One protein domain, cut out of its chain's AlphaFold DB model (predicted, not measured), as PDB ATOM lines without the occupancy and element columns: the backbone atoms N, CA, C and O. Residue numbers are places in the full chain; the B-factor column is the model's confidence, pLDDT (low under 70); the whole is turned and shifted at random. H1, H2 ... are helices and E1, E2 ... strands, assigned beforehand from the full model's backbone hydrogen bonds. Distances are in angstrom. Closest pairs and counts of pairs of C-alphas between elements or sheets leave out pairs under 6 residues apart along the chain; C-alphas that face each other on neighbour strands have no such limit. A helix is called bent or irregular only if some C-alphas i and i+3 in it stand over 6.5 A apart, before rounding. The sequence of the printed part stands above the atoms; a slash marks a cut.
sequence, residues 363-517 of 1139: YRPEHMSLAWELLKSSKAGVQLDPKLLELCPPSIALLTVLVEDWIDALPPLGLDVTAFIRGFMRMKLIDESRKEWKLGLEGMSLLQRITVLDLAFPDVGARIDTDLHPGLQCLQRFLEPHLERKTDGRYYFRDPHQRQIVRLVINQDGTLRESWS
ATOM      1  N   TYR A 363     121.674 -11.551  86.573       68.06
ATOM      2  CA  TYR A 363     122.545 -10.835  85.644       68.06
ATOM      3  C   TYR A 363     123.376 -11.827  84.821       68.06
ATOM      4  O   TYR A 363     123.587 -12.968  85.233       68.06
ATOM      5  N   ARG A 364     123.873 -11.396  83.656       66.50
ATOM      6  CA  ARG A 364     124.813 -12.206  82.866       66.50
ATOM      7  C   ARG A 364     126.197 -12.263  83.547       66.50
ATOM      8  O   ARG A 364     126.525 -11.332  84.295       66.50
ATOM      9  N   PRO A 365     127.027 -13.294  83.288       68.31
ATOM     10  CA  PRO A 365     128.343 -13.438  83.913       68.31
ATOM     11  C   PRO A 365     129.259 -12.221  83.739       68.31
ATOM     12  O   PRO A 365     129.999 -11.885  84.657       68.31
ATOM     13  N   GLU A 366     129.185 -11.513  82.610       67.06
ATOM     14  CA  GLU A 366     130.023 -10.340  82.333       67.06
ATOM     15  C   GLU A 366     129.679  -9.178  83.277       67.06
ATOM     16  O   GLU A 366     130.568  -8.512  83.800       67.06
ATOM     17  N   HIS A 367     128.386  -8.977  83.558       67.69
ATOM     18  CA  HIS A 367     127.911  -7.949  84.489       67.69
ATOM     19  C   HIS A 367     128.263  -8.305  85.944       67.69
ATOM     20  O   HIS A 367     128.606  -7.422  86.728       67.69
ATOM     21  N   MET A 368     128.210  -9.595  86.300       74.31
ATOM     22  CA  MET A 368     128.612 -10.088  87.623       74.31
ATOM     23  C   MET A 368     130.126  -9.942  87.848       74.31
ATOM     24  O   MET A 368     130.541  -9.457  88.899       74.31
ATOM     25  N   SER A 369     130.945 -10.282  86.848       73.88
ATOM     26  CA  SER A 369     132.399 -10.067  86.875       73.88
ATOM     27  C   SER A 369     132.758  -8.583  86.951       73.88
ATOM     28  O   SER A 369     133.616  -8.208  87.745       73.88
ATOM     29  N   LEU A 370     132.074  -7.714  86.199       68.88
ATOM     30  CA  LEU A 370     132.294  -6.267  86.282       68.88
ATOM     31  C   LEU A 370     131.963  -5.735  87.686       68.88
ATOM     32  O   LEU A 370     132.793  -5.066  88.296       68.88
ATOM     33  N   ALA A 371     130.807  -6.102  88.253       68.88
ATOM     34  CA  ALA A 371     130.456  -5.749  89.631       68.88
ATOM     35  C   ALA A 371     131.488  -6.258  90.660       68.88
ATOM     36  O   ALA A 371     131.792  -5.558  91.625       68.88
ATOM     37  N   TRP A 372     132.068  -7.439  90.441       79.75
ATOM     38  CA  TRP A 372     133.120  -8.012  91.284       79.75
ATOM     39  C   TRP A 372     134.451  -7.247  91.218       79.75
ATOM     40  O   TRP A 372     135.054  -6.992  92.263       79.75
ATOM     41  N   GLU A 373     134.900  -6.822  90.033       75.38
ATOM     42  CA  GLU A 373     136.076  -5.944  89.909       75.38
ATOM     43  C   GLU A 373     135.867  -4.618  90.655       75.38
ATOM     44  O   GLU A 373     136.759  -4.154  91.367       75.38
ATOM     45  N   LEU A 374     134.659  -4.059  90.568       68.06
ATOM     46  CA  LEU A 374     134.291  -2.781  91.181       68.06
ATOM     47  C   LEU A 374     134.124  -2.883  92.713       68.06
ATOM     48  O   LEU A 374     134.470  -1.952  93.446       68.06
ATOM     49  N   LEU A 375     133.682  -4.034  93.232       73.75
ATOM     50  CA  LEU A 375     133.713  -4.342  94.669       73.75
ATOM     51  C   LEU A 375     135.156  -4.498  95.183       73.75
ATOM     52  O   LEU A 375     135.489  -3.954  96.235       73.75
ATOM     53  N   LYS A 376     136.051  -5.149  94.427       76.94
ATOM     54  CA  LYS A 376     137.481  -5.227  94.786       76.94
ATOM     55  C   LYS A 376     138.173  -3.860  94.766       76.94
ATOM     56  O   LYS A 376     138.953  -3.571  95.672       76.94
ATOM     57  N   SER A 377     137.896  -3.007  93.775       70.38
ATOM     58  CA  SER A 377     138.518  -1.676  93.688       70.38
ATOM     59  C   SER A 377     137.995  -0.705  94.751       70.38
ATOM     60  O   SER A 377     138.764   0.093  95.279       70.38
ATOM     61  N   SER A 378     136.704  -0.775  95.098       65.25
ATOM     62  CA  SER A 378     136.098   0.086  96.128       65.25
ATOM     63  C   SER A 378     136.473  -0.314  97.560       65.25
ATOM     64  O   SER A 378     136.580   0.558  98.425       65.25
ATOM     65  N   LYS A 379     136.725  -1.605  97.819       71.00
ATOM     66  CA  LYS A 379     137.149  -2.148  99.124       71.00
ATOM     67  C   LYS A 379     138.671  -2.419  99.167       71.00
ATOM     68  O   LYS A 379     139.130  -3.388  99.776       71.00
ATOM     69  N   ALA A 380     139.455  -1.565  98.500       66.44
ATOM     70  CA  ALA A 380     140.902  -1.715  98.336       66.44
ATOM     71  C   ALA A 380     141.643  -1.929  99.671       66.44
ATOM     72  O   ALA A 380     141.506  -1.150 100.614       66.44
ATOM     73  N   GLY A 381     142.462  -2.985  99.726       69.38
ATOM     74  CA  GLY A 381     143.198  -3.406 100.924       69.38
ATOM     75  C   GLY A 381     142.616  -4.633 101.638       69.38
ATOM     76  O   GLY A 381     143.291  -5.184 102.504       69.38
ATOM     77  N   VAL A 382     141.421  -5.105 101.258       75.88
ATOM     78  CA  VAL A 382     140.858  -6.379 101.737       75.88
ATOM     79  C   VAL A 382     141.001  -7.463 100.666       75.88
ATOM     80  O   VAL A 382     140.682  -7.242  99.500       75.88
ATOM     81  N   GLN A 383     141.461  -8.657 101.054       77.06
ATOM     82  CA  GLN A 383     141.512  -9.813 100.159       77.06
ATOM     83  C   GLN A 383     140.133 -10.488 100.094       77.06
ATOM     84  O   GLN A 383     139.681 -11.097 101.063       77.06
ATOM     85  N   LEU A 384     139.468 -10.380  98.942       84.19
ATOM     86  CA  LEU A 384     138.204 -11.063  98.656       84.19
ATOM     87  C   LEU A 384     138.469 -12.378  97.905       84.19
ATOM     88  O   LEU A 384     139.234 -12.402  96.941       84.19
ATOM     89  N   ASP A 385     137.833 -13.463  98.343       85.31
ATOM     90  CA  ASP A 385     137.968 -14.793  97.735       85.31
ATOM     91  C   ASP A 385     137.038 -14.931  96.509       85.31
ATOM     92  O   ASP A 385     135.833 -14.693  96.648       85.31
ATOM     93  N   PRO A 386     137.539 -15.346  95.326       86.88
ATOM     94  CA  PRO A 386     136.724 -15.593  94.132       86.88
ATOM     95  C   PRO A 386     135.503 -16.506  94.335       86.88
ATOM     96  O   PRO A 386     134.505 -16.332  93.632       86.88
ATOM     97  N   LYS A 387     135.519 -17.418  95.319       84.19
ATOM     98  CA  LYS A 387     134.359 -18.247  95.695       84.19
ATOM     99  C   LYS A 387     133.109 -17.425  96.028       84.19
ATOM    100  O   LYS A 387     131.998 -17.916  95.839       84.19
ATOM    101  N   LEU A 388     133.262 -16.188  96.515       85.75
ATOM    102  CA  LEU A 388     132.139 -15.279  96.787       85.75
ATOM    103  C   LEU A 388     131.376 -14.917  95.505       85.75
ATOM    104  O   LEU A 388     130.160 -14.762  95.558       85.75
ATOM    105  N   LEU A 389     132.063 -14.821  94.362       86.12
ATOM    106  CA  LEU A 389     131.437 -14.625  93.053       86.12
ATOM    107  C   LEU A 389     130.873 -15.940  92.492       86.12
ATOM    108  O   LEU A 389     129.773 -15.948  91.953       86.12
ATOM    109  N   GLU A 390     131.612 -17.045  92.623       83.00
ATOM    110  CA  GLU A 390     131.244 -18.348  92.044       83.00
ATOM    111  C   GLU A 390     130.007 -18.989  92.700       83.00
ATOM    112  O   GLU A 390     129.172 -19.584  92.018       83.00
ATOM    113  N   LEU A 391     129.894 -18.885  94.028       80.12
ATOM    114  CA  LEU A 391     128.873 -19.582  94.818       80.12
ATOM    115  C   LEU A 391     127.642 -18.717  95.131       80.12
ATOM    116  O   LEU A 391     126.638 -19.240  95.628       80.12
ATOM    117  N   CYS A 392     127.697 -17.413  94.849       80.06
ATOM    118  CA  CYS A 392     126.542 -16.525  94.942       80.06
ATOM    119  C   CYS A 392     125.597 -16.763  93.744       80.06
ATOM    120  O   CYS A 392     126.065 -16.939  92.616       80.06
ATOM    121  N   PRO A 393     124.260 -16.746  93.927       75.56
ATOM    122  CA  PRO A 393     123.339 -16.579  92.804       75.56
ATOM    123  C   PRO A 393     123.703 -15.319  91.995       75.56
ATOM    124  O   PRO A 393     124.213 -14.367  92.587       75.56
ATOM    125  N   PRO A 394     123.436 -15.259  90.675       74.81
ATOM    126  CA  PRO A 394     123.915 -14.183  89.804       74.81
ATOM    127  C   PRO A 394     123.151 -12.858  89.995       74.81
ATOM    128  O   PRO A 394     122.565 -12.318  89.064       74.81
ATOM    129  N   SER A 395     123.147 -12.318  91.210       75.69
ATOM    130  CA  SER A 395     122.479 -11.086  91.614       75.69
ATOM    131  C   SER A 395     123.502 -10.128  92.205       75.69
ATOM    132  O   SER A 395     124.059 -10.392  93.270       75.69
ATOM    133  N   ILE A 396     123.709  -8.979  91.556       72.62
ATOM    134  CA  ILE A 396     124.622  -7.934  92.051       72.62
ATOM    135  C   ILE A 396     124.221  -7.486  93.469       72.62
ATOM    136  O   ILE A 396     125.083  -7.252  94.309       72.62
ATOM    137  N   ALA A 397     122.919  -7.435  93.775       71.75
ATOM    138  CA  ALA A 397     122.437  -7.065  95.105       71.75
ATOM    139  C   ALA A 397     122.804  -8.102  96.184       71.75
ATOM    140  O   ALA A 397     123.171  -7.710  97.291       71.75
ATOM    141  N   LEU A 398     122.740  -9.402  95.869       75.50
ATOM    142  CA  LEU A 398     123.184 -10.451  96.793       75.50
ATOM    143  C   LEU A 398     124.709 -10.468  96.920       75.50
ATOM    144  O   LEU A 398     125.204 -10.596  98.034       75.50
ATOM    145  N   LEU A 399     125.447 -10.283  95.819       79.56
ATOM    146  CA  LEU A 399     126.909 -10.228  95.834       79.56
ATOM    147  C   LEU A 399     127.428  -9.078  96.708       79.56
ATOM    148  O   LEU A 399     128.299  -9.315  97.538       79.56
ATOM    149  N   THR A 400     126.876  -7.864  96.580       76.25
ATOM    150  CA  THR A 400     127.277  -6.724  97.421       76.25
ATOM    151  C   THR A 400     127.055  -7.021  98.904       76.25
ATOM    152  O   THR A 400     127.996  -6.919  99.685       76.25
ATOM    153  N   VAL A 401     125.855  -7.469  99.293       76.94
ATOM    154  CA  VAL A 401     125.537  -7.755 100.706       76.94
ATOM    155  C   VAL A 401     126.343  -8.945 101.249       76.94
ATOM    156  O   VAL A 401     126.720  -8.943 102.417       76.94
ATOM    157  N   LEU A 402     126.647  -9.947 100.418       80.81
ATOM    158  CA  LEU A 402     127.495 -11.084 100.788       80.81
ATOM    159  C   LEU A 402     128.960 -10.666 100.996       80.81
ATOM    160  O   LEU A 402     129.604 -11.136 101.931       80.81
ATOM    161  N   VAL A 403     129.482  -9.784 100.139       82.62
ATOM    162  CA  VAL A 403     130.839  -9.230 100.253       82.62
ATOM    163  C   VAL A 403     130.960  -8.301 101.460       82.62
ATOM    164  O   VAL A 403     131.982  -8.331 102.137       82.62
ATOM    165  N   GLU A 404     129.935  -7.510 101.773       79.62
ATOM    166  CA  GLU A 404     129.953  -6.626 102.943       79.62
ATOM    167  C   GLU A 404     129.858  -7.408 104.260       79.62
ATOM    168  O   GLU A 404     130.698  -7.197 105.133       79.62
ATOM    169  N   ASP A 405     128.967  -8.402 104.366       80.50
ATOM    170  CA  ASP A 405     128.939  -9.317 105.519       80.50
ATOM    171  C   ASP A 405     130.250 -10.120 105.664       80.50
ATOM    172  O   ASP A 405     130.656 -10.437 106.782       80.50
ATOM    173  N   TRP A 406     130.932 -10.446 104.557       81.62
ATOM    174  CA  TRP A 406     132.248 -11.099 104.591       81.62
ATOM    175  C   TRP A 406     133.332 -10.156 105.124       81.62
ATOM    176  O   TRP A 406     134.130 -10.555 105.969       81.62
ATOM    177  N   ILE A 407     133.344  -8.895 104.680       79.81
ATOM    178  CA  ILE A 407     134.283  -7.870 105.159       79.81
ATOM    179  C   ILE A 407     134.080  -7.594 106.655       79.81
ATOM    180  O   ILE A 407     135.068  -7.523 107.384       79.81
ATOM    181  N   ASP A 408     132.834  -7.513 107.129       76.44
ATOM    182  CA  ASP A 408     132.521  -7.329 108.553       76.44
ATOM    183  C   ASP A 408     132.825  -8.582 109.410       76.44
ATOM    184  O   ASP A 408     133.005  -8.470 110.626       76.44
ATOM    185  N   ALA A 409     132.934  -9.771 108.801       74.75
ATOM    186  CA  ALA A 409     133.326 -11.021 109.468       74.75
ATOM    187  C   ALA A 409     134.850 -11.295 109.468       74.75
ATOM    188  O   ALA A 409     135.339 -12.100 110.273       74.75
ATOM    189  N   LEU A 410     135.619 -10.653 108.580       67.19
ATOM    190  CA  LEU A 410     137.070 -10.824 108.447       67.19
ATOM    191  C   LEU A 410     137.863 -10.149 109.597       67.19
ATOM    192  O   LEU A 410     137.613  -8.997 109.943       67.19
ATOM    193  N   PRO A 411     138.964 -10.755 110.086       56.56
ATOM    194  CA  PRO A 411     139.092 -12.175 110.390       56.56
ATOM    195  C   PRO A 411     139.731 -12.416 111.779       56.56
ATOM    196  O   PRO A 411     140.953 -12.351 111.919       56.56
ATOM    197  N   PRO A 412     138.945 -12.794 112.804       51.03
ATOM    198  CA  PRO A 412     139.482 -13.381 114.040       51.03
ATOM    199  C   PRO A 412     139.348 -14.916 114.113       51.03
ATOM    200  O   PRO A 412     139.716 -15.497 115.132       51.03
ATOM    201  N   LEU A 413     138.742 -15.563 113.103       50.94
ATOM    202  CA  LEU A 413     138.135 -16.902 113.249       50.94
ATOM    203  C   LEU A 413     138.578 -17.987 112.248       50.94
ATOM    204  O   LEU A 413     138.226 -19.143 112.452       50.94
ATOM    205  N   GLY A 414     139.322 -17.662 111.184       58.94
ATOM    206  CA  GLY A 414     139.837 -18.673 110.237       58.94
ATOM    207  C   GLY A 414     138.770 -19.483 109.477       58.94
ATOM    208  O   GLY A 414     139.040 -20.606 109.058       58.94
ATOM    209  N   LEU A 415     137.559 -18.940 109.322       65.12
ATOM    210  CA  LEU A 415     136.445 -19.581 108.616       65.12
ATOM    211  C   LEU A 415     136.695 -19.649 107.100       65.12
ATOM    212  O   LEU A 415     137.002 -18.635 106.477       65.12
ATOM    213  N   ASP A 416     136.488 -20.824 106.497       80.94
ATOM    214  CA  ASP A 416     136.417 -20.967 105.037       80.94
ATOM    215  C   ASP A 416     135.161 -20.279 104.478       80.94
ATOM    216  O   ASP A 416     134.076 -20.313 105.068       80.94
ATOM    217  N   VAL A 417     135.301 -19.705 103.286       84.62
ATOM    218  CA  VAL A 417     134.253 -18.965 102.576       84.62
ATOM    219  C   VAL A 417     133.023 -19.830 102.320       84.62
ATOM    220  O   VAL A 417     131.902 -19.352 102.460       84.62
ATOM    221  N   THR A 418     133.193 -21.125 102.039       81.44
ATOM    222  CA  THR A 418     132.065 -22.056 101.853       81.44
ATOM    223  C   THR A 418     131.238 -22.200 103.140       81.44
ATOM    224  O   THR A 418     130.009 -22.295 103.084       81.44
ATOM    225  N   ALA A 419     131.886 -22.168 104.311       81.50
ATOM    226  CA  ALA A 419     131.218 -22.205 105.614       81.50
ATOM    227  C   ALA A 419     130.564 -20.859 105.977       81.50
ATOM    228  O   ALA A 419     129.454 -20.851 106.510       81.50
ATOM    229  N   PHE A 420     131.196 -19.729 105.636       86.12
ATOM    230  CA  PHE A 420     130.582 -18.404 105.771       86.12
ATOM    231  C   PHE A 420     129.329 -18.262 104.895       86.12
ATOM    232  O   PHE A 420     128.272 -17.905 105.412       86.12
ATOM    233  N   ILE A 421     129.411 -18.612 103.604       84.75
ATOM    234  CA  ILE A 421     128.269 -18.564 102.679       84.75
ATOM    235  C   ILE A 421     127.135 -19.442 103.217       84.75
ATOM    236  O   ILE A 421     125.998 -18.986 103.271       84.75
ATOM    237  N   ARG A 422     127.426 -20.656 103.711       80.56
ATOM    238  CA  ARG A 422     126.438 -21.512 104.393       80.56
ATOM    239  C   ARG A 422     125.763 -20.818 105.588       80.56
ATOM    240  O   ARG A 422     124.548 -20.925 105.750       80.56
ATOM    241  N   GLY A 423     126.531 -20.105 106.413       80.56
ATOM    242  CA  GLY A 423     126.017 -19.336 107.550       80.56
ATOM    243  C   GLY A 423     125.103 -18.185 107.121       80.56
ATOM    244  O   GLY A 423     123.952 -18.125 107.551       80.56
ATOM    245  N   PHE A 424     125.582 -17.326 106.217       83.31
ATOM    246  CA  PHE A 424     124.821 -16.230 105.601       83.31
ATOM    247  C   PHE A 424     123.514 -16.731 104.968       83.31
ATOM    248  O   PHE A 424     122.440 -16.159 105.177       83.31
ATOM    249  N   MET A 425     123.596 -17.850 104.245       79.44
ATOM    250  CA  MET A 425     122.462 -18.497 103.599       79.44
ATOM    251  C   MET A 425     121.352 -18.857 104.589       79.44
ATOM    252  O   MET A 425     120.205 -18.449 104.398       79.44
ATOM    253  N   ARG A 426     121.698 -19.602 105.647       77.06
ATOM    254  CA  ARG A 426     120.748 -20.084 106.658       77.06
ATOM    255  C   ARG A 426     120.208 -18.954 107.538       77.06
ATOM    256  O   ARG A 426     119.013 -18.918 107.805       77.06
ATOM    257  N   MET A 427     121.083 -18.057 107.999       76.69
ATOM    258  CA  MET A 427     120.772 -17.102 109.073       76.69
ATOM    259  C   MET A 427     120.264 -15.741 108.587       76.69
ATOM    260  O   MET A 427     119.709 -14.994 109.388       76.69
ATOM    261  N   LYS A 428     120.468 -15.398 107.308       77.19
ATOM    262  CA  LYS A 428     120.064 -14.106 106.734       77.19
ATOM    263  C   LYS A 428     119.173 -14.293 105.513       77.19
ATOM    264  O   LYS A 428     118.022 -13.869 105.524       77.19
ATOM    265  N   LEU A 429     119.678 -14.953 104.468       77.62
ATOM    266  CA  LEU A 429     119.006 -14.925 103.167       77.62
ATOM    267  C   LEU A 429     117.692 -15.716 103.148       77.62
ATOM    268  O   LEU A 429     116.679 -15.206 102.673       77.62
ATOM    269  N   ILE A 430     117.687 -16.945 103.670       75.38
ATOM    270  CA  ILE A 430     116.518 -17.833 103.583       75.38
ATOM    271  C   ILE A 430     115.474 -17.549 104.672       75.38
ATOM    272  O   ILE A 430     114.285 -17.729 104.417       75.38
ATOM    273  N   ASP A 431     115.868 -16.998 105.824       75.38
ATOM    274  CA  ASP A 431     114.918 -16.516 106.837       75.38
ATOM    275  C   ASP A 431     114.136 -15.277 106.352       75.38
ATOM    276  O   ASP A 431     112.905 -15.268 106.402       75.38
ATOM    277  N   GLU A 432     114.806 -14.267 105.781       76.06
ATOM    278  CA  GLU A 432     114.113 -13.121 105.163       76.06
ATOM    279  C   GLU A 432     113.289 -13.537 103.934       76.06
ATOM    280  O   GLU A 432     112.131 -13.136 103.796       76.06
ATOM    281  N   SER A 433     113.825 -14.419 103.083       77.06
ATOM    282  CA  SER A 433     113.084 -14.930 101.921       77.06
ATOM    283  C   SER A 433     111.827 -15.705 102.326       77.06
ATOM    284  O   SER A 433     110.791 -15.558 101.682       77.06
ATOM    285  N   ARG A 434     111.865 -16.483 103.418       77.19
ATOM    286  CA  ARG A 434     110.675 -17.136 103.988       77.19
ATOM    287  C   ARG A 434     109.637 -16.119 104.442       77.19
ATOM    288  O   ARG A 434     108.460 -16.357 104.199       77.19
ATOM    289  N   LYS A 435     110.035 -15.017 105.088       76.69
ATOM    290  CA  LYS A 435     109.094 -13.974 105.539       76.69
ATOM    291  C   LYS A 435     108.361 -13.357 104.350       76.69
ATOM    292  O   LYS A 435     107.134 -13.308 104.365       76.69
ATOM    293  N   GLU A 436     109.087 -12.972 103.298       77.38
ATOM    294  CA  GLU A 436     108.483 -12.437 102.069       77.38
ATOM    295  C   GLU A 436     107.578 -13.467 101.366       77.38
ATOM    296  O   GLU A 436     106.423 -13.165 101.057       77.38
ATOM    297  N   TRP A 437     108.051 -14.697 101.153       79.44
ATOM    298  CA  TRP A 437     107.277 -15.705 100.425       79.44
ATOM    299  C   TRP A 437     106.060 -16.227 101.198       79.44
ATOM    300  O   TRP A 437     105.017 -16.463 100.586       79.44
ATOM    301  N   LYS A 438     106.132 -16.379 102.527       79.88
ATOM    302  CA  LYS A 438     104.985 -16.853 103.321       79.88
ATOM    303  C   LYS A 438     103.807 -15.894 103.291       79.88
ATOM    304  O   LYS A 438     102.694 -16.355 103.057       79.88
ATOM    305  N   LEU A 439     104.054 -14.587 103.398       77.06
ATOM    306  CA  LEU A 439     103.015 -13.560 103.258       77.06
ATOM    307  C   LEU A 439     102.198 -13.746 101.968       77.06
ATOM    308  O   LEU A 439     100.976 -13.628 101.980       77.06
ATOM    309  N   GLY A 440     102.863 -14.088 100.860       75.56
ATOM    310  CA  GLY A 440     102.213 -14.354  99.577       75.56
ATOM    311  C   GLY A 440     101.551 -15.734  99.446       75.56
ATOM    312  O   GLY A 440     100.593 -15.879  98.687       75.56
ATOM    313  N   LEU A 441     102.040 -16.750 100.165       80.25
ATOM    314  CA  LEU A 441     101.581 -18.142 100.060       80.25
ATOM    315  C   LEU A 441     100.497 -18.525 101.082       80.25
ATOM    316  O   LEU A 441      99.724 -19.452 100.831       80.25
ATOM    317  N   GLU A 442     100.413 -17.850 102.229       79.88
ATOM    318  CA  GLU A 442      99.487 -18.205 103.315       79.88
ATOM    319  C   GLU A 442      98.014 -18.130 102.882       79.88
ATOM    320  O   GLU A 442      97.252 -19.048 103.182       79.88
ATOM    321  N   GLY A 443      97.640 -17.138 102.068       73.50
ATOM    322  CA  GLY A 443      96.294 -17.017 101.488       73.50
ATOM    323  C   GLY A 443      95.960 -18.002 100.354       73.50
ATOM    324  O   GLY A 443      94.837 -17.991  99.855       73.50
ATOM    325  N   MET A 444      96.909 -18.836  99.914       80.06
ATOM    326  CA  MET A 444      96.711 -19.773  98.802       80.06
ATOM    327  C   MET A 444      96.141 -21.125  99.235       80.06
ATOM    328  O   MET A 444      96.485 -21.662 100.289       80.06
ATOM    329  N   SER A 445      95.349 -21.738  98.352       83.31
ATOM    330  CA  SER A 445      94.992 -23.156  98.462       83.31
ATOM    331  C   SER A 445      96.204 -24.067  98.227       83.31
ATOM    332  O   SER A 445      97.160 -23.699  97.543       83.31
ATOM    333  N   LEU A 446      96.130 -25.296  98.741       86.62
ATOM    334  CA  LEU A 446      97.161 -26.324  98.574       86.62
ATOM    335  C   LEU A 446      97.514 -26.565  97.093       86.62
ATOM    336  O   LEU A 446      98.691 -26.606  96.744       86.62
ATOM    337  N   LEU A 447      96.512 -26.617  96.206       83.56
ATOM    338  CA  LEU A 447      96.730 -26.778  94.764       83.56
ATOM    339  C   LEU A 447      97.499 -25.593  94.157       83.56
ATOM    340  O   LEU A 447      98.432 -25.812  93.397       83.56
ATOM    341  N   GLN A 448      97.173 -24.354  94.540       84.00
ATOM    342  CA  GLN A 448      97.890 -23.155  94.072       84.00
ATOM    343  C   GLN A 448      99.340 -23.115  94.576       84.00
ATOM    344  O   GLN A 448     100.227 -22.674  93.852       84.00
ATOM    345  N   ARG A 449      99.611 -23.617  95.788       87.94
ATOM    346  CA  ARG A 449     100.986 -23.760  96.297       87.94
ATOM    347  C   ARG A 449     101.771 -24.810  95.508       87.94
ATOM    348  O   ARG A 449     102.930 -24.562  95.198       87.94
ATOM    349  N   ILE A 450     101.138 -25.915  95.103       87.62
ATOM    350  CA  ILE A 450     101.730 -26.881  94.159       87.62
ATOM    351  C   ILE A 450     101.971 -26.226  92.789       87.62
ATOM    352  O   ILE A 450     103.054 -26.375  92.238       87.62
ATOM    353  N   THR A 451     101.043 -25.415  92.271       86.62
ATOM    354  CA  THR A 451     101.242 -24.632  91.034       86.62
ATOM    355  C   THR A 451     102.444 -23.683  91.133       86.62
ATOM    356  O   THR A 451     103.192 -23.542  90.169       86.62
ATOM    357  N   VAL A 452     102.672 -23.050  92.289       87.75
ATOM    358  CA  VAL A 452     103.871 -22.226  92.527       87.75
ATOM    359  C   VAL A 452     105.133 -23.089  92.659       87.75
ATOM    360  O   VAL A 452     106.180 -22.706  92.142       87.75
ATOM    361  N   LEU A 453     105.047 -24.270  93.277       90.00
ATOM    362  CA  LEU A 453     106.153 -25.228  93.357       90.00
ATOM    363  C   LEU A 453     106.542 -25.784  91.975       90.00
ATOM    364  O   LEU A 453     107.730 -25.895  91.682       90.00
ATOM    365  N   ASP A 454     105.579 -26.029  91.084       89.56
ATOM    366  CA  ASP A 454     105.804 -26.445  89.693       89.56
ATOM    367  C   ASP A 454     106.634 -25.418  88.895       89.56
ATOM    368  O   ASP A 454     107.422 -25.801  88.027       89.56
ATOM    369  N   LEU A 455     106.519 -24.115  89.202       90.00
ATOM    370  CA  LEU A 455     107.367 -23.068  88.607       90.00
ATOM    371  C   LEU A 455     108.850 -23.242  88.978       90.00
ATOM    372  O   LEU A 455     109.721 -22.767  88.250       90.00
ATOM    373  N   ALA A 456     109.170 -23.928  90.079       91.88
ATOM    374  CA  ALA A 456     110.548 -24.205  90.470       91.88
ATOM    375  C   ALA A 456     111.200 -25.350  89.668       91.88
ATOM    376  O   ALA A 456     112.398 -25.577  89.825       91.88
ATOM    377  N   PHE A 457     110.469 -26.064  88.803       91.19
ATOM    378  CA  PHE A 457     110.982 -27.194  88.017       91.19
ATOM    379  C   PHE A 457     110.888 -26.897  86.506       91.19
ATOM    380  O   PHE A 457     109.789 -26.954  85.953       91.19
ATOM    381  N   PRO A 458     112.006 -26.566  85.817       90.69
ATOM    382  CA  PRO A 458     111.991 -26.124  84.412       90.69
ATOM    383  C   PRO A 458     111.415 -27.135  83.408       90.69
ATOM    384  O   PRO A 458     110.871 -26.746  82.376       90.69
ATOM    385  N   ASP A 459     111.516 -28.429  83.712       87.94
ATOM    386  CA  ASP A 459     110.889 -29.527  82.975       87.94
ATOM    387  C   ASP A 459     109.353 -29.527  83.109       87.94
ATOM    388  O   ASP A 459     108.635 -29.782  82.138       87.94
ATOM    389  N   VAL A 460     108.836 -29.176  84.290       87.75
ATOM    390  CA  VAL A 460     107.401 -29.156  84.597       87.75
ATOM    391  C   VAL A 460     106.774 -27.824  84.171       87.75
ATOM    392  O   VAL A 460     106.078 -27.770  83.152       87.75
ATOM    393  N   GLY A 461     107.026 -26.755  84.931       87.69
ATOM    394  CA  GLY A 461     106.399 -25.440  84.781       87.69
ATOM    395  C   GLY A 461     104.878 -25.415  85.017       87.69
ATOM    396  O   GLY A 461     104.183 -26.438  84.991       87.69
ATOM    397  N   ALA A 462     104.322 -24.214  85.179       86.44
ATOM    398  CA  ALA A 462     102.888 -23.985  85.421       86.44
ATOM    399  C   ALA A 462     102.268 -22.968  84.447       86.44
ATOM    400  O   ALA A 462     102.988 -22.223  83.778       86.44
ATOM    401  N   ARG A 463     100.930 -22.932  84.349       81.69
ATOM    402  CA  ARG A 463     100.207 -21.888  83.606       81.69
ATOM    403  C   ARG A 463      99.664 -20.849  84.573       81.69
ATOM    404  O   ARG A 463      98.756 -21.109  85.352       81.69
ATOM    405  N   ILE A 464     100.217 -19.648  84.504       71.69
ATOM    406  CA  ILE A 464      99.850 -18.558  85.412       71.69
ATOM    407  C   ILE A 464      98.462 -18.020  85.050       71.69
ATOM    408  O   ILE A 464      97.635 -17.812  85.930       71.69
ATOM    409  N   ASP A 465      98.190 -17.923  83.749       63.66
ATOM    410  CA  ASP A 465      96.964 -17.401  83.137       63.66
ATOM    411  C   ASP A 465      95.686 -18.197  83.493       63.66
ATOM    412  O   ASP A 465      94.579 -17.697  83.290       63.66
ATOM    413  N   THR A 466      95.822 -19.438  83.981       52.69
ATOM    414  CA  THR A 466      94.697 -20.348  84.282       52.69
ATOM    415  C   THR A 466      94.698 -20.915  85.700       52.69
ATOM    416  O   THR A 466      93.621 -21.177  86.234       52.69
ATOM    417  N   ASP A 467      95.870 -21.106  86.315       51.44
ATOM    418  CA  ASP A 467      96.000 -21.930  87.525       51.44
ATOM    419  C   ASP A 467      96.205 -21.073  88.802       51.44
ATOM    420  O   ASP A 467      95.928 -21.524  89.917       51.44
ATOM    421  N   LEU A 468      96.637 -19.810  88.656       56.00
ATOM    422  CA  LEU A 468      96.734 -18.832  89.747       56.00
ATOM    423  C   LEU A 468      95.454 -17.983  89.823       56.00
ATOM    424  O   LEU A 468      95.066 -17.299  88.882       56.00
ATOM    425  N   HIS A 469      94.779 -18.038  90.971       52.78
ATOM    426  CA  HIS A 469      93.459 -17.429  91.162       52.78
ATOM    427  C   HIS A 469      93.497 -15.887  91.076       52.78
ATOM    428  O   HIS A 469      94.408 -15.283  91.647       52.78
ATOM    429  N   PRO A 470      92.485 -15.213  90.478       48.53
ATOM    430  CA  PRO A 470      92.479 -13.754  90.291       48.53
ATOM    431  C   PRO A 470      92.663 -12.911  91.561       48.53
ATOM    432  O   PRO A 470      93.098 -11.768  91.470       48.53
ATOM    433  N   GLY A 471      92.378 -13.462  92.747       47.91
ATOM    434  CA  GLY A 471      92.672 -12.818  94.036       47.91
ATOM    435  C   GLY A 471      94.162 -12.743  94.412       47.91
ATOM    436  O   GLY A 471      94.482 -12.214  95.467       47.91
ATOM    437  N   LEU A 472      95.073 -13.277  93.587       55.78
ATOM    438  CA  LEU A 472      96.516 -13.374  93.860       55.78
ATOM    439  C   LEU A 472      97.379 -12.613  92.831       55.78
ATOM    440  O   LEU A 472      98.583 -12.858  92.725       55.78
ATOM    441  N   GLN A 473      96.795 -11.637  92.120       60.31
ATOM    442  CA  GLN A 473      97.506 -10.721  91.204       60.31
ATOM    443  C   GLN A 473      98.742 -10.056  91.845       60.31
ATOM    444  O   GLN A 473      99.715  -9.753  91.159       60.31
ATOM    445  N   CYS A 474      98.733  -9.876  93.169       61.47
ATOM    446  CA  CYS A 474      99.869  -9.394  93.951       61.47
ATOM    447  C   CYS A 474     101.099 -10.298  93.851       61.47
ATOM    448  O   CYS A 474     102.199  -9.792  93.634       61.47
ATOM    449  N   LEU A 475     100.926 -11.622  93.964       67.25
ATOM    450  CA  LEU A 475     102.048 -12.529  93.745       67.25
ATOM    451  C   LEU A 475     102.392 -12.586  92.256       67.25
ATOM    452  O   LEU A 475     103.568 -12.543  91.933       67.25
ATOM    453  N   GLN A 476     101.414 -12.588  91.343       68.62
ATOM    454  CA  GLN A 476     101.688 -12.579  89.896       68.62
ATOM    455  C   GLN A 476     102.645 -11.440  89.495       68.62
ATOM    456  O   GLN A 476     103.668 -11.707  88.869       68.62
ATOM    457  N   ARG A 477     102.378 -10.202  89.941       69.56
ATOM    458  CA  ARG A 477     103.244  -9.030  89.701       69.56
ATOM    459  C   ARG A 477     104.600  -9.094  90.415       69.56
ATOM    460  O   ARG A 477     105.542  -8.437  89.987       69.56
ATOM    461  N   PHE A 478     104.716  -9.869  91.495       72.69
ATOM    462  CA  PHE A 478     105.994 -10.158  92.155       72.69
ATOM    463  C   PHE A 478     106.781 -11.281  91.457       72.69
ATOM    464  O   PHE A 478     108.006 -11.230  91.430       72.69
ATOM    465  N   LEU A 479     106.109 -12.275  90.864       75.25
ATOM    466  CA  LEU A 479     106.755 -13.387  90.163       75.25
ATOM    467  C   LEU A 479     107.203 -13.018  88.750       75.25
ATOM    468  O   LEU A 479     108.238 -13.508  88.312       75.25
ATOM    469  N   GLU A 480     106.454 -12.175  88.038       74.00
ATOM    470  CA  GLU A 480     106.701 -11.790  86.638       74.00
ATOM    471  C   GLU A 480     108.176 -11.442  86.309       74.00
ATOM    472  O   GLU A 480     108.697 -11.988  85.333       74.00
ATOM    473  N   PRO A 481     108.934 -10.682  87.136       70.88
ATOM    474  CA  PRO A 481     110.363 -10.417  86.907       70.88
ATOM    475  C   PRO A 481     111.279 -11.653  86.985       70.88
ATOM    476  O   PRO A 481     112.419 -11.619  86.515       70.88
ATOM    477  N   HIS A 482     110.828 -12.740  87.608       76.88
ATOM    478  CA  HIS A 482     111.607 -13.950  87.889       76.88
ATOM    479  C   HIS A 482     111.263 -15.119  86.958       76.88
ATOM    480  O   HIS A 482     111.863 -16.188  87.083       76.88
ATOM    481  N   LEU A 483     110.325 -14.936  86.029       82.12
ATOM    482  CA  LEU A 483     109.782 -16.003  85.192       82.12
ATOM    483  C   LEU A 483     110.334 -15.975  83.762       82.12
ATOM    484  O   LEU A 483     110.632 -14.924  83.203       82.12
ATOM    485  N   GLU A 484     110.435 -17.155  83.159       85.44
ATOM    486  CA  GLU A 484     110.708 -17.360  81.736       85.44
ATOM    487  C   GLU A 484     109.663 -18.330  81.163       85.44
ATOM    488  O   GLU A 484     109.180 -19.222  81.869       85.44
ATOM    489  N   ARG A 485     109.268 -18.137  79.897       86.38
ATOM    490  CA  ARG A 485     108.207 -18.915  79.243       86.38
ATOM    491  C   ARG A 485     108.793 -20.012  78.349       86.38
ATOM    492  O   ARG A 485     109.660 -19.748  77.521       86.38
ATOM    493  N   LYS A 486     108.283 -21.234  78.491       87.19
ATOM    494  CA  LYS A 486     108.576 -22.391  77.632       87.19
ATOM    495  C   LYS A 486     107.819 -22.287  76.303       87.19
ATOM    496  O   LYS A 486     106.805 -21.597  76.190       87.19
ATOM    497  N   THR A 487     108.252 -23.071  75.319       81.25
ATOM    498  CA  THR A 487     107.567 -23.242  74.024       81.25
ATOM    499  C   THR A 487     106.175 -23.879  74.147       81.25
ATOM    500  O   THR A 487     105.318 -23.622  73.309       81.25
ATOM    501  N   ASP A 488     105.905 -24.643  75.215       79.50
ATOM    502  CA  ASP A 488     104.573 -25.189  75.550       79.50
ATOM    503  C   ASP A 488     103.607 -24.154  76.190       79.50
ATOM    504  O   ASP A 488     102.455 -24.466  76.524       79.50
ATOM    505  N   GLY A 489     104.077 -22.912  76.358       83.31
ATOM    506  CA  GLY A 489     103.346 -21.783  76.927       83.31
ATOM    507  C   GLY A 489     103.354 -21.699  78.457       83.31
ATOM    508  O   GLY A 489     102.874 -20.689  78.978       83.31
ATOM    509  N   ARG A 490     103.888 -22.701  79.175       86.31
ATOM    510  CA  ARG A 490     104.078 -22.666  80.639       86.31
ATOM    511  C   ARG A 490     105.231 -21.742  81.027       86.31
ATOM    512  O   ARG A 490     106.093 -21.427  80.210       86.31
ATOM    513  N   TYR A 491     105.277 -21.365  82.298       88.19
ATOM    514  CA  TYR A 491     106.351 -20.577  82.895       88.19
ATOM    515  C   TYR A 491     107.159 -21.403  83.906       88.19
ATOM    516  O   TYR A 491     106.645 -22.367  84.475       88.19
ATOM    517  N   TYR A 492     108.409 -21.004  84.146       90.00
ATOM    518  CA  TYR A 492     109.261 -21.475  85.245       90.00
ATOM    519  C   TYR A 492     110.144 -20.329  85.765       90.00
ATOM    520  O   TYR A 492     110.340 -19.328  85.074       90.00
ATOM    521  N   PHE A 493     110.695 -20.456  86.974       88.25
ATOM    522  CA  PHE A 493     111.623 -19.466  87.523       88.25
ATOM    523  C   PHE A 493     112.991 -19.551  86.844       88.25
ATOM    524  O   PHE A 493     113.693 -20.557  86.979       88.25
ATOM    525  N   ARG A 494     113.405 -18.466  86.178       82.69
ATOM    526  CA  ARG A 494     114.747 -18.331  85.578       82.69
ATOM    527  C   ARG A 494     115.852 -18.293  86.634       82.69
ATOM    528  O   ARG A 494     116.950 -18.794  86.410       82.69
ATOM    529  N   ASP A 495     115.522 -17.764  87.807       79.06
ATOM    530  CA  ASP A 495     116.444 -17.520  88.908       79.06
ATOM    531  C   ASP A 495     116.659 -18.764  89.803       79.06
ATOM    532  O   ASP A 495     115.692 -19.225  90.422       79.06
ATOM    533  N   PRO A 496     117.896 -19.299  89.935       82.25
ATOM    534  CA  PRO A 496     118.194 -20.396  90.861       82.25
ATOM    535  C   PRO A 496     117.860 -20.051  92.320       82.25
ATOM    536  O   PRO A 496     117.467 -20.938  93.074       82.25
ATOM    537  N   HIS A 497     117.949 -18.778  92.720       79.94
ATOM    538  CA  HIS A 497     117.590 -18.331  94.066       79.94
ATOM    539  C   HIS A 497     116.097 -18.560  94.351       79.94
ATOM    540  O   HIS A 497     115.755 -19.223  95.331       79.94
ATOM    541  N   GLN A 498     115.204 -18.109  93.459       83.12
ATOM    542  CA  GLN A 498     113.759 -18.324  93.634       83.12
ATOM    543  C   GLN A 498     113.365 -19.799  93.506       83.12
ATOM    544  O   GLN A 498     112.538 -20.265  94.290       83.12
ATOM    545  N   ARG A 499     113.992 -20.563  92.590       87.75
ATOM    546  CA  ARG A 499     113.787 -22.025  92.514       87.75
ATOM    547  C   ARG A 499     114.045 -22.685  93.869       87.75
ATOM    548  O   ARG A 499     113.226 -23.479  94.322       87.75
ATOM    549  N   GLN A 500     115.149 -22.340  94.531       85.19
ATOM    550  CA  GLN A 500     115.495 -22.912  95.832       85.19
ATOM    551  C   GLN A 500     114.608 -22.431  96.978       85.19
ATOM    552  O   GLN A 500     114.203 -23.257  97.787       85.19
ATOM    553  N   ILE A 501     114.253 -21.143  97.049       82.75
ATOM    554  CA  ILE A 501     113.357 -20.653  98.111       82.75
ATOM    555  C   ILE A 501     112.016 -21.380  98.060       82.75
ATOM    556  O   ILE A 501     111.556 -21.886  99.080       82.75
ATOM    557  N   VAL A 502     111.411 -21.495  96.878       87.00
ATOM    558  CA  VAL A 502     110.118 -22.172  96.721       87.00
ATOM    559  C   VAL A 502     110.220 -23.656  97.100       87.00
ATOM    560  O   VAL A 502     109.385 -24.142  97.859       87.00
ATOM    561  N   ARG A 503     111.295 -24.340  96.679       87.44
ATOM    562  CA  ARG A 503     111.619 -25.728  97.069       87.44
ATOM    563  C   ARG A 503     111.931 -25.916  98.570       87.44
ATOM    564  O   ARG A 503     111.858 -27.040  99.056       87.44
ATOM    565  N   LEU A 504     112.295 -24.855  99.297       83.00
ATOM    566  CA  LEU A 504     112.564 -24.870 100.745       83.00
ATOM    567  C   LEU A 504     111.366 -24.402 101.591       83.00
ATOM    568  O   LEU A 504     111.303 -24.710 102.780       83.00
ATOM    569  N   VAL A 505     110.427 -23.648 101.016       84.50
ATOM    570  CA  VAL A 505     109.248 -23.109 101.717       84.50
ATOM    571  C   VAL A 505     108.013 -23.999 101.529       84.50
ATOM    572  O   VAL A 505     107.182 -24.053 102.439       84.50
ATOM    573  N   ILE A 506     107.897 -24.711 100.402       86.31
ATOM    574  CA  ILE A 506     106.747 -25.559 100.052       86.31
ATOM    575  C   ILE A 506     107.169 -27.038  99.978       86.31
ATOM    576  O   ILE A 506     108.121 -27.384  99.282       86.31
ATOM    577  N   ASN A 507     106.445 -27.911 100.681       85.06
ATOM    578  CA  ASN A 507     106.585 -29.371 100.612       85.06
ATOM    579  C   ASN A 507     105.994 -29.949  99.309       85.06
ATOM    580  O   ASN A 507     105.184 -29.299  98.649       85.06
ATOM    581  N   GLN A 508     106.311 -31.212  98.974       83.38
ATOM    582  CA  GLN A 508     105.732 -31.902  97.800       83.38
ATOM    583  C   GLN A 508     104.188 -31.921  97.798       83.38
ATOM    584  O   GLN A 508     103.572 -31.938  96.736       83.38
ATOM    585  N   ASP A 509     103.565 -31.914  98.978       85.00
ATOM    586  CA  ASP A 509     102.111 -31.908  99.163       85.00
ATOM    587  C   ASP A 509     101.484 -30.500  99.143       85.00
ATOM    588  O   ASP A 509     100.286 -30.364  99.369       85.00
ATOM    589  N   GLY A 510     102.264 -29.439  98.903       86.25
ATOM    590  CA  GLY A 510     101.791 -28.053  98.929       86.25
ATOM    591  C   GLY A 510     101.650 -27.433 100.326       86.25
ATOM    592  O   GLY A 510     101.205 -26.284 100.436       86.25
ATOM    593  N   THR A 511     102.012 -28.133 101.406       88.56
ATOM    594  CA  THR A 511     102.063 -27.535 102.752       88.56
ATOM    595  C   THR A 511     103.275 -26.610 102.913       88.56
ATOM    596  O   THR A 511     104.274 -26.733 102.203       88.56
ATOM    597  N   LEU A 512     103.180 -25.634 103.825       87.25
ATOM    598  CA  LEU A 512     104.266 -24.688 104.102       87.25
ATOM    599  C   LEU A 512     105.143 -25.199 105.246       87.25
ATOM    600  O   LEU A 512     104.635 -25.622 106.282       87.25
ATOM    601  N   ARG A 513     106.464 -25.116 105.079       80.44
ATOM    602  CA  ARG A 513     107.438 -25.575 106.079       80.44
ATOM    603  C   ARG A 513     107.641 -24.560 107.200       80.44
ATOM    604  O   ARG A 513     107.806 -23.370 106.932       80.44
ATOM    605  N   GLU A 514     107.690 -25.015 108.455       72.69
ATOM    606  CA  GLU A 514     108.012 -24.154 109.611       72.69
ATOM    607  C   GLU A 514     109.459 -24.263 110.116       72.69
ATOM    608  O   GLU A 514     109.919 -23.381 110.848       72.69
ATOM    609  N   SER A 515     110.206 -25.286 109.706       72.88
ATOM    610  CA  SER A 515     111.588 -25.517 110.139       72.88
ATOM    611  C   SER A 515     112.424 -26.227 109.071       72.88
ATOM    612  O   SER A 515     111.896 -26.829 108.128       72.88
ATOM    613  N   TRP A 516     113.743 -26.136 109.250       74.25
ATOM    614  CA  TRP A 516     114.780 -26.703 108.390       74.25
ATOM    615  C   TRP A 516     115.884 -27.342 109.235       74.25
ATOM    616  O   TRP A 516     116.148 -26.877 110.349       74.25
ATOM    617  N   SER A 517     116.547 -28.368 108.705       74.00
ATOM    618  CA  SER A 517     117.726 -28.974 109.330       74.00
ATOM    619  C   SER A 517     118.985 -28.131 109.071       74.00
ATOM    620  O   SER A 517     119.007 -27.221 108.239       74.00
TER     621      SER A 517
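What this domain is: This is residues 363 to 517 of the 1139 residues of an uncharacterized protein of Volvox carteri f. nagariensis (UniProt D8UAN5). Two lobes are joined by one long bent helix, H4, whose arm H4a belongs to one lobe and whose arm H4b belongs to the other. The first lobe holds H1, H2, H3 and H4a, all helical; the second holds H4b, H5, H6, H7 and H8 with a small hairpin of two strands, E1 and E2. The printed part has 155 residues, with eight named helices and two antiparallel strands in the order H1 H2 H3 H4 H5 H6 H7 E1 E2 H8, and the class is mostly helix. It is only just compact, close to loose, with a radius of gyration of the C-alphas of 17.8 A, and its outline is elongated, 54 by 34 by 25 A.

How they stand to each other: E1, residues 483 to 485, and E2, residues 491 to 493, form an antiparallel hairpin at 144 degrees; N 484 and O 492 are within hydrogen-bond range at 2.9 A. H7, residues 470 to 482, is irregular, C-alphas 471 and 474 being 8.0 A apart. The closest C-alphas of H7 and E2 are those of His 482 and Phe 493, 5.5 A apart. H4, residues 417 to 441, was assigned as one helix by its hydrogen bonds but is bent, C-alphas 427 and 430 being 7.0 A apart; H4a is residues 417 to 427 and H4b is 430 to 441. H8, residues 496 to 505, touches H4b, closest at the C-alphas of Arg 434 and Val 505, 6.5 A, and is only just about perpendicular to it at 71 degrees. H5, residues 446 to 454, and H8 only just touch, with 3 pairs of C-alphas within 8 A, and only at their ends; the C-alphas of Leu 453 and Val 502 are closest, 6.0 A. H6, residues 464 to 467, is close to H5 but not clearly touching it; the closest C-alphas are those of Thr 451 and Asp 467, 6.9 A. H1, residues 365 to 378, touches H3, residues 396 to 409, closest at the C-alphas of Met 368 and Ile 396, 6.3 A. H2, residues 387 to 390, touches H4a, closest at the C-alphas of Lys 387 and Val 417, 6.9 A. H1 is apart from H4a. Every O i to N i+4 pair is within hydrogen-bond range in H1, H3, H4a, H5 and H8; the counts are 7 of 8 in H4b and 5 of 9 in H7, and H2 and H6 are too short for such a pair.

Where its parts are: H1 begins at C-alpha 365 (128.343, -13.438, 83.913) and is 19.8 A long. H3 is 19.7 A long, H7 19.3 A, H4a 15.1 A and H4b 15.3 A. H8 is 14.3 A long and ends at C-alpha 505 (109.248, -23.109, 101.717).

The domain as a whole: The two C-alphas farthest apart are those of Pro 412 and Thr 466, 54.2 A. The printed part has no cut, and no link is long. Residues 506 to 517 hold no named element. The mean pLDDT of the printed part is 77.3; among the residues under 70 are 410 to 415 and 465 to 477.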